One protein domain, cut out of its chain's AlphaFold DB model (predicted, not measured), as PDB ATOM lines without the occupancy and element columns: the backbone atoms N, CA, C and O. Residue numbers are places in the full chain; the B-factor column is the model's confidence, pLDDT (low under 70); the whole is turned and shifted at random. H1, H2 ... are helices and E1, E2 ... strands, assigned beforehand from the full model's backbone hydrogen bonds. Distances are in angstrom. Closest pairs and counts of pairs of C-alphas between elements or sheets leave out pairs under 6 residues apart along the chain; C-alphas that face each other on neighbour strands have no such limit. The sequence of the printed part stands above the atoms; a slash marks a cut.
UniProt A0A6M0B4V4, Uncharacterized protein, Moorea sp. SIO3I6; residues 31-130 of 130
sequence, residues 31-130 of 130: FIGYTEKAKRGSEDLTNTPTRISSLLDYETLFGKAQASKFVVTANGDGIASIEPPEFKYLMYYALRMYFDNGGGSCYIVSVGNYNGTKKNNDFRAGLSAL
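This is residues 31 to 130 of the 130 residues of an uncharacterized protein of Moorea sp. SIO3I6 (UniProt A0A6M0B4V4). Look first for a small three-stranded sheet, E1, E5 and E2, with H2 over one face, H3 over the other and H1 beside its strands. Away from this body sticks the hairpin E3 and E4, a long thin arm that makes the longest axis. The printed part has 100 residues, with five named strands and three named helices in the order E1 E2 H1 E3 E4 H2 E5 H3. The sheet, in the order E1 E5 E2, is mixed, the hairpin is antiparallel, and the class is mixed, helices and strands. The whole is loose, with a radius of gyration of the C-alphas of 16.5 A, and elongated, spanning 55 by 32 by 25 A.

Start at the inner strand E5, residues 106 to 113. Edge strand E1, residues 31 to 35, is its parallel neighbour at 35 degrees; find N 109 and O 31 at 2.9 A. On the other side of E5, edge strand E2, residues 50 to 52, is antiparallel at 125 degrees, with N 52 and O 106 at 2.9 A. The pairing is staggered: residues 106 to 108 of E5 pair with E2, and 108 to 113 with E1. H2, residues 91 to 100, is on the sheet at a height of 10.4 A, along the strands, at 11 degrees to E5 on the local plane; its closest C-alphas to E1 are Met 91 and Gly 33, 6.0 A apart. H3, residues 120 to 128, is on the opposite face at a height of 8.8 A, slantwise to the strands, at 44 degrees to E1 on the local plane; its closest C-alphas to E5 are Asp 122 and Val 111, 5.5 A apart. With the sheet between H2 and H3 these are three layers, helices on both faces of a sheet. H1, residues 55 to 62, is at the sheet's level, its height 0.2 A. H1 and H2 only just touch, with 3 pairs of C-alphas within 8 A, the closest Leu 55 and Arg 96 at 6.6 A, at a shallow tilt of 21 degrees, opposite ways. In the hairpin of E3, residues 71 to 75, and E4, residues 78 to 83, N 80 and O 73 are 2.8 A apart; both strands are apart from E5. In H1, H2 and H3 every O i to N i+4 pair is within hydrogen-bond range.

Find C-alpha 31 at (126.492, 110.565, 198.630), where E1 begins. E5 runs 19.7 A, E4 15.0 A, H2 14.1 A, E3 13.4 A and H3 12.6 A; H3 ends at C-alpha 128, (133.360, 121.563, 197.664).

The two farthest C-alphas, Asp 77 and Ser 128, are 55.8 A apart. The link from E1 to E2 is long, and in it residues 39 to 40 pair with 43 to 44, antiparallel. The printed part has no cut, its mean pLDDT is 92.0, and no printed residue is under 70.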
ATOM      1  N   PHE A  31     127.466 110.524 199.716       95.75
ATOM      2  CA  PHE A  31     126.492 110.565 198.630       95.75
ATOM      3  C   PHE A  31     126.072 112.013 198.372       95.75
ATOM      4  O   PHE A  31     125.564 112.688 199.268       95.75
ATOM      5  N   ILE A  32     126.259 112.472 197.134       95.81
ATOM      6  CA  ILE A  32     125.920 113.829 196.695       95.81
ATOM      7  C   ILE A  32     124.758 113.749 195.707       95.81
ATOM      8  O   ILE A  32     124.845 113.054 194.692       95.81
ATOM      9  N   GLY A  33     123.680 114.483 195.965       94.62
ATOM     10  CA  GLY A  33     122.559 114.531 195.034       94.62
ATOM     11  C   GLY A  33     121.358 115.315 195.541       94.62
ATOM     12  O   GLY A  33     121.414 116.006 196.551       94.62
ATOM     13  N   TYR A  34     120.272 115.243 194.779       95.19
ATOM     14  CA  TYR A  34     119.029 115.934 195.104       95.19
ATOM     15  C   TYR A  34     118.164 115.060 196.001       95.19
ATOM     16  O   TYR A  34     118.074 113.844 195.802       95.19
ATOM     17  N   THR A  35     117.491 115.706 196.940       95.50
ATOM     18  CA  THR A  35     116.656 115.071 197.961       95.50
ATOM     19  C   THR A  35     115.243 115.651 197.931       95.50
ATOM     20  O   THR A  35     114.954 116.564 197.160       95.50
ATOM     21  N   GLU A  36     114.316 115.120 198.724       95.12
ATOM     22  CA  GLU A  36     112.972 115.705 198.802       95.12
ATOM     23  C   GLU A  36     113.012 117.043 199.551       95.12
ATOM     24  O   GLU A  36     112.417 118.040 199.140       95.12
ATOM     25  N   LYS A  37     113.759 117.048 200.652       94.44
ATOM     26  CA  LYS A  37     113.967 118.167 201.567       94.44
ATOM     27  C   LYS A  37     115.381 118.068 202.130       94.44
ATOM     28  O   LYS A  37     115.985 117.013 202.084       94.44
ATOM     29  N   ALA A  38     115.894 119.133 202.723       94.38
ATOM     30  CA  ALA A  38     117.150 119.083 203.463       94.38
ATOM     31  C   ALA A  38     116.982 119.907 204.733       94.38
ATOM     32  O   ALA A  38     117.333 121.078 204.761       94.38
ATOM     33  N   LYS A  39     116.332 119.340 205.756       94.38
ATOM     34  CA  LYS A  39     116.024 120.091 206.980       94.38
ATOM     35  C   LYS A  39     116.184 119.257 208.237       94.38
ATOM     36  O   LYS A  39     115.727 118.117 208.302       94.38
ATOM     37  N   ARG A  40     116.735 119.882 209.273       93.44
ATOM     38  CA  ARG A  40     116.766 119.376 210.647       93.44
ATOM     39  C   ARG A  40     116.024 120.357 211.547       93.44
ATOM     40  O   ARG A  40     116.586 121.333 212.033       93.44
ATOM     41  N   GLY A  41     114.728 120.123 211.736       89.88
ATOM     42  CA  GLY A  41     113.866 121.096 212.409       89.88
ATOM     43  C   GLY A  41     113.850 122.420 211.637       89.88
ATOM     44  O   GLY A  41     113.362 122.463 210.509       89.88
ATOM     45  N   SER A  42     114.404 123.474 212.237       90.81
ATOM     46  CA  SER A  42     114.520 124.809 211.626       90.81
ATOM     47  C   SER A  42     115.800 125.017 210.809       90.81
ATOM     48  O   SER A  42     115.903 126.014 210.102       90.81
ATOM     49  N   GLU A  43     116.773 124.110 210.911       92.75
ATOM     50  CA  GLU A  43     118.059 124.204 210.217       92.75
ATOM     51  C   GLU A  43     117.949 123.665 208.784       92.75
ATOM     52  O   GLU A  43     117.363 122.602 208.559       92.75
ATOM     53  N   ASP A  44     118.505 124.397 207.818       93.94
ATOM     54  CA  ASP A  44     118.645 123.957 206.427       93.94
ATOM     55  C   ASP A  44     119.954 123.174 206.269       93.94
ATOM     56  O   ASP A  44     121.020 123.644 206.655       93.94
ATOM     57  N   LEU A  45     119.862 121.971 205.706       93.94
ATOM     58  CA  LEU A  45     120.991 121.068 205.473       93.94
ATOM     59  C   LEU A  45     121.462 121.082 204.010       93.94
ATOM     60  O   LEU A  45     122.254 120.231 203.598       93.94
ATOM     61  N   THR A  46     120.961 122.007 203.192       93.88
ATOM     62  CA  THR A  46     121.393 122.146 201.798       93.88
ATOM     63  C   THR A  46     122.893 122.460 201.740       93.88
ATOM     64  O   THR A  46     123.388 123.334 202.445       93.88
ATOM     65  N   ASN A  47     123.630 121.715 200.912       94.06
ATOM     66  CA  ASN A  47     125.092 121.737 200.786       94.06
ATOM     67  C   ASN A  47     125.860 121.548 202.105       94.06
ATOM     68  O   ASN A  47     127.019 121.931 202.195       94.06
ATOM     69  N   THR A  48     125.240 120.940 203.120       95.38
ATOM     70  CA  THR A  48     125.889 120.658 204.404       95.38
ATOM     71  C   THR A  48     126.076 119.147 204.561       95.38
ATOM     72  O   THR A  48     125.077 118.423 204.667       95.38
ATOM     73  N   PRO A  49     127.324 118.633 204.592       95.44
ATOM     74  CA  PRO A  49     127.578 117.213 204.780       95.44
ATOM     75  C   PRO A  49     127.023 116.729 206.111       95.44
ATOM     76  O   PRO A  49     127.471 117.116 207.190       95.44
ATOM     77  N   THR A  50     126.039 115.844 206.033       95.75
ATOM     78  CA  THR A  50     125.353 115.329 207.211       95.75
ATOM     79  C   THR A  50     125.600 113.840 207.335       95.75
ATOM     80  O   THR A  50     125.260 113.071 206.438       95.75
ATOM     81  N   ARG A  51     126.181 113.426 208.462       95.25
ATOM     82  CA  ARG A  51     126.390 112.010 208.764       95.25
ATOM     83  C   ARG A  51     125.062 111.353 209.122       95.25
ATOM     84  O   ARG A  51     124.346 111.850 209.990       95.25
ATOM     85  N   ILE A  52     124.778 110.219 208.496       95.38
ATOM     86  CA  ILE A  52     123.649 109.347 208.822       95.38
ATOM     87  C   ILE A  52     124.155 107.943 209.148       95.38
ATOM     88  O   ILE A  52     125.231 107.536 208.701       95.38
ATOM     89  N   SER A  53     123.381 107.202 209.936       93.75
ATOM     90  CA  SER A  53     123.703 105.821 210.309       93.75
ATOM     91  C   SER A  53     122.733 104.797 209.728       93.75
ATOM     92  O   SER A  53     123.086 103.626 209.621       93.75
ATOM     93  N   SER A  54     121.543 105.237 209.320       94.31
ATOM     94  CA  SER A  54     120.495 104.381 208.776       94.31
ATOM     95  C   SER A  54     119.675 105.087 207.696       94.31
ATOM     96  O   SER A  54     119.677 106.317 207.581       94.31
ATOM     97  N   LEU A  55     118.898 104.311 206.936       94.94
ATOM     98  CA  LEU A  55     117.927 104.862 205.989       94.94
ATOM     99  C   LEU A  55     116.801 105.645 206.696       94.94
ATOM    100  O   LEU A  55     116.277 106.598 206.131       94.94
ATOM    101  N   LEU A  56     116.461 105.307 207.945       95.44
ATOM    102  CA  LEU A  56     115.465 106.053 208.724       95.44
ATOM    103  C   LEU A  56     115.953 107.474 209.061       95.44
ATOM    104  O   LEU A  56     115.180 108.434 208.980       95.44
ATOM    105  N   ASP A  57     117.244 107.624 209.377       95.31
ATOM    106  CA  ASP A  57     117.867 108.941 209.576       95.31
ATOM    107  C   ASP A  57     117.774 109.768 208.288       95.31
ATOM    108  O   ASP A  57     117.439 110.956 208.319       95.31
ATOM    109  N   TYR A  58     118.029 109.117 207.146       96.69
ATOM    110  CA  TYR A  58     117.885 109.741 205.837       96.69
ATOM    111  C   TYR A  58     116.451 110.222 205.605       96.69
ATOM    112  O   TYR A  58     116.251 111.391 205.295       96.69
ATOM    113  N   GLU A  59     115.442 109.367 205.786       96.06
ATOM    114  CA  GLU A  59     114.038 109.745 205.568       96.06
ATOM    115  C   GLU A  59     113.599 110.913 206.460       96.06
ATOM    116  O   GLU A  59     112.862 111.806 206.028       96.06
ATOM    117  N   THR A  60     114.094 110.947 207.696       95.88
ATOM    118  CA  THR A  60     113.777 112.008 208.655       95.88
ATOM    119  C   THR A  60     114.303 113.366 208.182       95.88
ATOM    120  O   THR A  60     113.544 114.343 208.154       95.88
ATOM    121  N   LEU A  61     115.572 113.422 207.766       96.31
ATOM    122  CA  LEU A  61     116.283 114.658 207.412       96.31
ATOM    123  C   LEU A  61     116.080 115.080 205.949       96.31
ATOM    124  O   LEU A  61     115.898 116.265 205.656       96.31
ATOM    125  N   PHE A  62     116.086 114.102 205.043       96.56
ATOM    126  CA  PHE A  62     116.154 114.289 203.594       96.56
ATOM    127  C   PHE A  62     114.890 113.864 202.829       96.56
ATOM    128  O   PHE A  62     114.706 114.230 201.666       96.56
ATOM    129  N   GLY A  63     113.989 113.132 203.491       95.38
ATOM    130  CA  GLY A  63     112.737 112.645 202.909       95.38
ATOM    131  C   GLY A  63     112.896 111.372 202.074       95.38
ATOM    132  O   GLY A  63     113.862 110.625 202.214       95.38
ATOM    133  N   LYS A  64     111.906 111.093 201.226       95.12
ATOM    134  CA  LYS A  64     111.770 109.843 200.467       95.12
ATOM    135  C   LYS A  64     112.140 110.013 198.995       95.12
ATOM    136  O   LYS A  64     112.541 111.086 198.537       95.12
ATOM    137  N   ALA A  65     112.034 108.928 198.231       93.81
ATOM    138  CA  ALA A  65     112.144 108.976 196.778       93.81
ATOM    139  C   ALA A  65     111.103 109.916 196.160       93.81
ATOM    140  O   ALA A  65     109.967 110.008 196.623       93.81
ATOM    141  N   GLN A  66     111.476 110.543 195.044       91.31
ATOM    142  CA  GLN A  66     110.521 111.269 194.218       91.31
ATOM    143  C   GLN A  66     109.436 110.305 193.709       91.31
ATOM    144  O   GLN A  66     109.738 109.311 193.038       91.31
ATOM    145  N   ALA A  67     108.171 110.634 193.979       88.00
ATOM    146  CA  ALA A  67     107.035 109.906 193.431       88.00
ATOM    147  C   ALA A  67     107.101 109.907 191.896       88.00
ATOM    148  O   ALA A  67     107.197 110.952 191.250       88.00
ATOM    149  N   SER A  68     107.084 108.711 191.319       86.25
ATOM    150  CA  SER A  68     107.199 108.511 189.879       86.25
ATOM    151  C   SER A  68     105.805 108.486 189.256       86.25
ATOM    152  O   SER A  68     104.932 107.765 189.734       86.25
ATOM    153  N   LYS A  69     105.580 109.291 188.214       84.62
ATOM    154  CA  LYS A  69     104.306 109.321 187.484       84.62
ATOM    155  C   LYS A  69     104.395 108.369 186.296       84.62
ATOM    156  O   LYS A  69     105.362 108.444 185.548       84.62
ATOM    157  N   PHE A  70     103.395 107.517 186.133       87.00
ATOM    158  CA  PHE A  70     103.214 106.663 184.962       87.00
ATOM    159  C   PHE A  70     101.824 106.923 184.383       87.00
ATOM    160  O   PHE A  70     100.907 107.297 185.122       87.00
ATOM    161  N   VAL A  71     101.676 106.767 183.072       88.88
ATOM    162  CA  VAL A  71     100.408 107.011 182.376       88.88
ATOM    163  C   VAL A  71      99.870 105.681 181.878       88.88
ATOM    164  O   VAL A  71     100.584 104.923 181.229       88.88
ATOM    165  N   VAL A  72      98.610 105.392 182.195       89.94
ATOM    166  CA  VAL A  72      97.898 104.214 181.692       89.94
ATOM    167  C   VAL A  72      96.821 104.694 180.734       89.94
ATOM    168  O   VAL A  72      95.956 105.482 181.115       89.94
ATOM    169  N   THR A  73      96.859 104.213 179.498       90.19
ATOM    170  CA  THR A  73      95.783 104.417 178.529       90.19
ATOM    171  C   THR A  73      94.948 103.146 178.473       90.19
ATOM    172  O   THR A  73      95.478 102.068 178.209       90.19
ATOM    173  N   ALA A  74      93.648 103.259 178.737       90.38
ATOM    174  CA  ALA A  74      92.698 102.153 178.651       90.38
ATOM    175  C   ALA A  74      91.768 102.339 177.447       90.38
ATOM    176  O   ALA A  74      91.369 103.463 177.144       90.38
ATOM    177  N   ASN A  75      91.399 101.236 176.797       86.56
ATOM    178  CA  ASN A  75      90.392 101.188 175.741       86.56
ATOM    179  C   ASN A  75      89.318 100.186 176.145       86.56
ATOM    180  O   ASN A  75      89.662  99.019 176.291       86.56
ATOM    181  N   GLY A  76      88.059 100.625 176.264       82.12
ATOM    182  CA  GLY A  76      86.856  99.784 176.394       82.12
ATOM    183  C   GLY A  76      86.944  98.666 177.439       82.12
ATOM    184  O   GLY A  76      86.486  98.841 178.562       82.12
ATOM    185  N   ASP A  77      87.568  97.551 177.056       79.19
ATOM    186  CA  ASP A  77      87.684  96.305 177.815       79.19
ATOM    187  C   ASP A  77      89.106  95.996 178.344       79.19
ATOM    188  O   ASP A  77      89.325  94.929 178.920       79.19
ATOM    189  N   GLY A  78      90.106  96.880 178.181       84.38
ATOM    190  CA  GLY A  78      91.472  96.600 178.649       84.38
ATOM    191  C   GLY A  78      92.469  97.765 178.659       84.38
ATOM    192  O   GLY A  78      92.166  98.898 178.285       84.38
ATOM    193  N   ILE A  79      93.695  97.470 179.108       88.50
ATOM    194  CA  ILE A  79      94.833  98.402 179.076       88.50
ATOM    195  C   ILE A  79      95.415  98.408 177.659       88.50
ATOM    196  O   ILE A  79      95.869  97.376 177.171       88.50
ATOM    197  N   ALA A  80      95.413  99.570 177.009       88.62
ATOM    198  CA  ALA A  80      95.958  99.766 175.668       88.62
ATOM    199  C   ALA A  80      97.467 100.048 175.696       88.62
ATOM    200  O   ALA A  80      98.211  99.531 174.864       88.62
ATOM    201  N   SER A  81      97.934 100.849 176.654       88.00
ATOM    202  CA  SER A  81      99.359 101.121 176.840       88.00
ATOM    203  C   SER A  81      99.669 101.592 178.259       88.00
ATOM    204  O   SER A  81      98.814 102.126 178.971       88.00
ATOM    205  N   ILE A  82     100.921 101.378 178.664       88.75
ATOM    206  CA  ILE A  82     101.491 101.901 179.903       88.75
ATOM    207  C   ILE A  82     102.773 102.630 179.520       88.75
ATOM    208  O   ILE A  82     103.714 102.013 179.021       88.75
ATOM    209  N   GLU A  83     102.809 103.938 179.746       89.31
ATOM    210  CA  GLU A  83     104.028 104.724 179.611       89.31
ATOM    211  C   GLU A  83     104.854 104.578 180.899       89.31
ATOM    212  O   GLU A  83     104.350 104.895 181.988       89.31
ATOM    213  N   PRO A  84     106.097 104.066 180.817       85.38
ATOM    214  CA  PRO A  84     106.922 103.858 181.993       85.38
ATOM    215  C   PRO A  84     107.318 105.199 182.630       85.38
ATOM    216  O   PRO A  84     107.533 106.187 181.928       85.38
ATOM    217  N   PRO A  85     107.464 105.241 183.962       85.25
ATOM    218  CA  PRO A  85     107.879 106.453 184.645       85.25
ATOM    219  C   PRO A  85     109.331 106.832 184.333       85.25
ATOM    220  O   PRO A  85     110.226 105.987 184.310       85.25
ATOM    221  N   GLU A  86     109.587 108.134 184.209       84.12
ATOM    222  CA  GLU A  86     110.944 108.672 184.126       84.12
ATOM    223  C   GLU A  86     111.542 108.874 185.530       84.12
ATOM    224  O   GLU A  86     111.049 109.669 186.342       84.12
ATOM    225  N   PHE A  87     112.651 108.193 185.821       83.31
ATOM    226  CA  PHE A  87     113.347 108.325 187.101       83.31
ATOM    227  C   PHE A  87     114.355 109.478 187.082       83.31
ATOM    228  O   PHE A  87     115.513 109.322 186.693       83.31
ATOM    229  N   LYS A  88     113.929 110.654 187.554       85.69
ATOM    230  CA  LYS A  88     114.783 111.854 187.575       85.69
ATOM    231  C   LYS A  88     115.779 111.868 188.728       85.69
ATOM    232  O   LYS A  88     116.940 112.193 188.500       85.69
ATOM    233  N   TYR A  89     115.393 111.495 189.945       91.00
ATOM    234  CA  TYR A  89     116.289 111.525 191.110       91.00
ATOM    235  C   TYR A  89     116.420 110.139 191.732       91.00
ATOM    236  O   TYR A  89     115.442 109.560 192.198       91.00
ATOM    237  N   LEU A  90     117.645 109.610 191.719       91.25
ATOM    238  CA  LEU A  90     117.947 108.222 192.086       91.25
ATOM    239  C   LEU A  90     118.617 108.078 193.456       91.25
ATOM    240  O   LEU A  90     118.829 106.960 193.911       91.25
ATOM    241  N   MET A  91     118.940 109.190 194.120       93.62
ATOM    242  CA  MET A  91     119.737 109.203 195.349       93.62
ATOM    243  C   MET A  91     119.135 108.333 196.453       93.62
ATOM    244  O   MET A  91     119.830 107.485 196.999       93.62
ATOM    245  N   TYR A  92     117.831 108.464 196.708       95.69
ATOM    246  CA  TYR A  92     117.133 107.624 197.683       95.69
ATOM    247  C   TYR A  92     117.247 106.127 197.357       95.69
ATOM    248  O   TYR A  92     117.509 105.318 198.242       95.69
ATOM    249  N   TYR A  93     117.074 105.745 196.088       94.81
ATOM    250  CA  TYR A  93     117.155 104.343 195.675       94.81
ATOM    251  C   TYR A  93     118.579 103.796 195.800       94.81
ATOM    252  O   TYR A  93     118.752 102.683 196.288       94.81
ATOM    253  N   ALA A  94     119.589 104.586 195.430       94.75
ATOM    254  CA  ALA A  94     120.991 104.217 195.599       94.75
ATOM    255  C   ALA A  94     121.354 104.026 197.081       94.75
ATOM    256  O   ALA A  94     122.024 103.060 197.431       94.75
ATOM    257  N   LEU A  95     120.859 104.903 197.960       95.44
ATOM    258  CA  LEU A  95     121.052 104.789 199.405       95.44
ATOM    259  C   LEU A  95     120.341 103.584 200.007       95.44
ATOM    260  O   LEU A  95     120.921 102.885 200.835       95.44
ATOM    261  N   ARG A  96     119.113 103.309 199.567       95.38
ATOM    262  CA  ARG A  96     118.402 102.096 199.962       95.38
ATOM    263  C   ARG A  96     119.186 100.849 199.558       95.38
ATOM    264  O   ARG A  96     119.447 100.014 200.410       95.38
ATOM    265  N   MET A  97     119.638 100.772 198.304       95.75
ATOM    266  CA  MET A  97     120.481  99.666 197.840       95.75
ATOM    267  C   MET A  97     121.771  99.548 198.657       95.75
ATOM    268  O   MET A  97     122.162  98.443 199.009       95.75
ATOM    269  N   TYR A  98     122.420 100.664 198.991       95.19
ATOM    270  CA  TYR A  98     123.629 100.665 199.813       95.19
ATOM    271  C   TYR A  98     123.383 100.056 201.202       95.19
ATOM    272  O   TYR A  98     124.104  99.141 201.594       95.19
ATOM    273  N   PHE A  99     122.347 100.497 201.921       94.38
ATOM    274  CA  PHE A  99     122.016  99.942 203.237       94.38
ATOM    275  C   PHE A  99     121.523  98.489 203.161       94.38
ATOM    276  O   PHE A  99     121.927  97.676 203.990       94.38
ATOM    277  N   ASP A 100     120.738  98.133 202.140       94.62
ATOM    278  CA  ASP A 100     120.270  96.758 201.913       94.62
ATOM    279  C   ASP A 100     121.440  95.784 201.635       94.62
ATOM    280  O   ASP A 100     121.328  94.592 201.907       94.62
ATOM    281  N   ASN A 101     122.586  96.281 201.145       94.19
ATOM    282  CA  ASN A 101     123.815  95.504 200.919       94.19
ATOM    283  C   ASN A 101     124.820  95.585 202.089       94.19
ATOM    284  O   ASN A 101     126.005  95.310 201.909       94.19
ATOM    285  N   GLY A 102     124.370  95.961 203.292       89.50
ATOM    286  CA  GLY A 102     125.226  96.023 204.484       89.50
ATOM    287  C   GLY A 102     126.046  97.309 204.606       89.50
ATOM    288  O   GLY A 102     127.053  97.340 205.313       89.50
ATOM    289  N   GLY A 103     125.631  98.377 203.921       88.94
ATOM    290  CA  GLY A 103     126.228  99.699 204.051       88.94
ATOM    291  C   GLY A 103     126.187 100.222 205.490       88.94
ATOM    292  O   GLY A 103     125.181 100.104 206.187       88.94
ATOM    293  N   GLY A 104     127.295 100.816 205.934       89.31
ATOM    294  CA  GLY A 104     127.422 101.447 207.248       89.31
ATOM    295  C   GLY A 104     127.129 102.947 207.217       89.31
ATOM    296  O   GLY A 104     126.579 103.476 206.252       89.31
ATOM    297  N   SER A 105     127.551 103.666 208.262       93.25
ATOM    298  CA  SER A 105     127.409 105.127 208.311       93.25
ATOM    299  C   SER A 105     128.005 105.802 207.073       93.25
ATOM    300  O   SER A 105     129.075 105.416 206.606       93.25
ATOM    301  N   CYS A 106     127.330 106.832 206.573       94.31
ATOM    302  CA  CYS A 106     127.738 107.581 205.391       94.31
ATOM    303  C   CYS A 106     127.387 109.065 205.540       94.31
ATOM    304  O   CYS A 106     126.618 109.455 206.423       94.31
ATOM    305  N   TYR A 107     127.977 109.902 204.691       95.75
ATOM    306  CA  TYR A 107     127.636 111.317 204.589       95.75
ATOM    307  C   TYR A 107     126.653 111.560 203.456       95.75
ATOM    308  O   TYR A 107     126.732 110.942 202.395       95.75
ATOM    309  N   ILE A 108     125.755 112.509 203.681       96.81
ATOM    310  CA  ILE A 108     124.769 112.962 202.713       96.81
ATOM    311  C   ILE A 108     124.993 114.436 202.452       96.81
ATOM    312  O   ILE A 108     125.019 115.233 203.390       96.81
ATOM    313  N   VAL A 109     125.107 114.791 201.178       96.81
ATOM    314  CA  VAL A 109     125.128 116.178 200.725       96.81
ATOM    315  C   VAL A 109     123.941 116.385 199.799       96.81
ATOM    316  O   VAL A 109     123.925 115.915 198.659       96.81
ATOM    317  N   SER A 110     122.930 117.087 200.307       95.81
ATOM    318  CA  SER A 110     121.800 117.515 199.490       95.81
ATOM    319  C   SER A 110     122.181 118.759 198.697       95.81
ATOM    320  O   SER A 110     122.416 119.807 199.291       95.81
ATOM    321  N   VAL A 111     122.203 118.671 197.368       95.38
ATOM    322  CA  VAL A 111     122.528 119.812 196.487       95.38
ATOM    323  C   VAL A 111     121.287 120.549 195.972       95.38
ATOM    324  O   VAL A 111     121.392 121.493 195.193       95.38
ATOM    325  N   GLY A 112     120.096 120.126 196.400       93.75
ATOM    326  CA  GLY A 112     118.825 120.734 196.017       93.75
ATOM    327  C   GLY A 112     117.638 119.800 196.235       93.75
ATOM    328  O   GLY A 112     117.794 118.671 196.703       93.75
ATOM    329  N   ASN A 113     116.445 120.273 195.864       93.31
ATOM    330  CA  ASN A 113     115.198 119.513 195.975       93.31
ATOM    331  C   ASN A 113     114.670 119.010 194.617       93.31
ATOM    332  O   ASN A 113     115.158 119.405 193.557       93.31
ATOM    333  N   TYR A 114     113.628 118.176 194.639       91.75
ATOM    334  CA  TYR A 114     113.011 117.618 193.423       91.75
ATOM    335  C   TYR A 114     112.272 118.630 192.531       91.75
ATOM    336  O   TYR A 114     111.850 118.278 191.433       91.75
ATOM    337  N   ASN A 115     112.115 119.883 192.967       88.25
ATOM    338  CA  ASN A 115     111.435 120.918 192.183       88.25
ATOM    339  C   ASN A 115     112.389 121.663 191.232       88.25
ATOM    340  O   ASN A 115     111.928 122.432 190.388       88.25
ATOM    341  N   GLY A 116     113.707 121.477 191.368       80.19
ATOM    342  CA  GLY A 116     114.722 122.169 190.570       80.19
ATOM    343  C   GLY A 116     115.387 121.281 189.520       80.19
ATOM    344  O   GLY A 116     115.664 120.113 189.761       80.19
ATOM    345  N   THR A 117     115.721 121.831 188.354       86.38
ATOM    346  CA  THR A 117     116.491 121.104 187.329       86.38
ATOM    347  C   THR A 117     117.913 120.811 187.802       86.38
ATOM    348  O   THR A 117     118.549 121.672 188.406       86.38
ATOM    349  N   LYS A 118     118.438 119.629 187.456       87.38
ATOM    350  CA  LYS A 118     119.830 119.261 187.737       87.38
ATOM    351  C   LYS A 118     120.808 120.224 187.068       87.38
ATOM    352  O   LYS A 118     120.725 120.437 185.858       87.38
ATOM    353  N   LYS A 119     121.771 120.746 187.825       91.81
ATOM    354  CA  LYS A 119     122.825 121.631 187.311       91.81
ATOM    355  C   LYS A 119     124.196 121.106 187.700       91.81
ATOM    356  O   LYS A 119     124.399 120.644 188.815       91.81
ATOM    357  N   ASN A 120     125.163 121.240 186.793       92.31
ATOM    358  CA  ASN A 120     126.555 120.873 187.072       92.31
ATOM    359  C   ASN A 120     127.111 121.649 188.285       92.31
ATOM    360  O   ASN A 120     127.744 121.063 189.158       92.31
ATOM    361  N   ASN A 121     126.793 122.945 188.385       94.06
ATOM    362  CA  ASN A 121     127.246 123.793 189.490       94.06
ATOM    363  C   ASN A 121     126.768 123.314 190.866       94.06
ATOM    364  O   ASN A 121     127.518 123.456 191.827       94.06
ATOM    365  N   ASP A 122     125.582 122.710 190.959       93.44
ATOM    366  CA  ASP A 122     125.041 122.213 192.229       93.44
ATOM    367  C   ASP A 122     125.894 121.036 192.738       93.44
ATOM    368  O   ASP A 122     126.294 121.001 193.898       93.44
ATOM    369  N   PHE A 123     126.290 120.118 191.847       93.06
ATOM    370  CA  PHE A 123     127.199 119.019 192.194       93.06
ATOM    371  C   PHE A 123     128.614 119.496 192.532       93.06
ATOM    372  O   PHE A 123     129.256 118.922 193.408       93.06
ATOM    373  N   ARG A 124     129.100 120.557 191.876       94.62
ATOM    374  CA  ARG A 124     130.386 121.175 192.235       94.62
ATOM    375  C   ARG A 124     130.338 121.791 193.631       94.62
ATOM    376  O   ARG A 124     131.270 121.582 194.395       94.62
ATOM    377  N   ALA A 125     129.256 122.494 193.968       93.75
ATOM    378  CA  ALA A 125     129.053 123.053 195.303       93.75
ATOM    379  C   ALA A 125     128.989 121.952 196.371       93.75
ATOM    380  O   ALA A 125     129.658 122.061 197.394       93.75
ATOM    381  N   GLY A 126     128.265 120.861 196.097       92.50
ATOM    382  CA  GLY A 126     128.206 119.711 196.998       92.50
ATOM    383  C   GLY A 126     129.559 119.024 197.202       92.50
ATOM    384  O   GLY A 126     129.876 118.630 198.318       92.50
ATOM    385  N   LEU A 127     130.379 118.917 196.151       93.62
ATOM    386  CA  LEU A 127     131.729 118.360 196.261       93.62
ATOM    387  C   LEU A 127     132.669 119.272 197.059       93.62
ATOM    388  O   LEU A 127     133.477 118.773 197.825       93.62
ATOM    389  N   SER A 128     132.563 120.594 196.897       94.44
ATOM    390  CA  SER A 128     133.360 121.563 197.664       94.44
ATOM    391  C   SER A 128     132.968 121.664 199.140       94.44
ATOM    392  O   SER A 128     133.703 122.280 199.905       94.44
ATOM    393  N   ALA A 129     131.812 121.124 199.525       91.00
ATOM    394  CA  ALA A 129     131.350 121.124 200.907       91.00
ATOM    395  C   ALA A 129     131.918 119.961 201.742       91.00
ATOM    396  O   ALA A 129     131.855 120.040 202.968       91.00
ATOM    397  N   LEU A 130     132.423 118.901 201.094       84.44
ATOM    398  CA  LEU A 130     133.066 117.736 201.721       84.44
ATOM    399  C   LEU A 130     134.531 118.016 202.064       84.44
ATOM    400  O   LEU A 130     134.956 117.529 203.136       84.44
TER     401      LEU A 130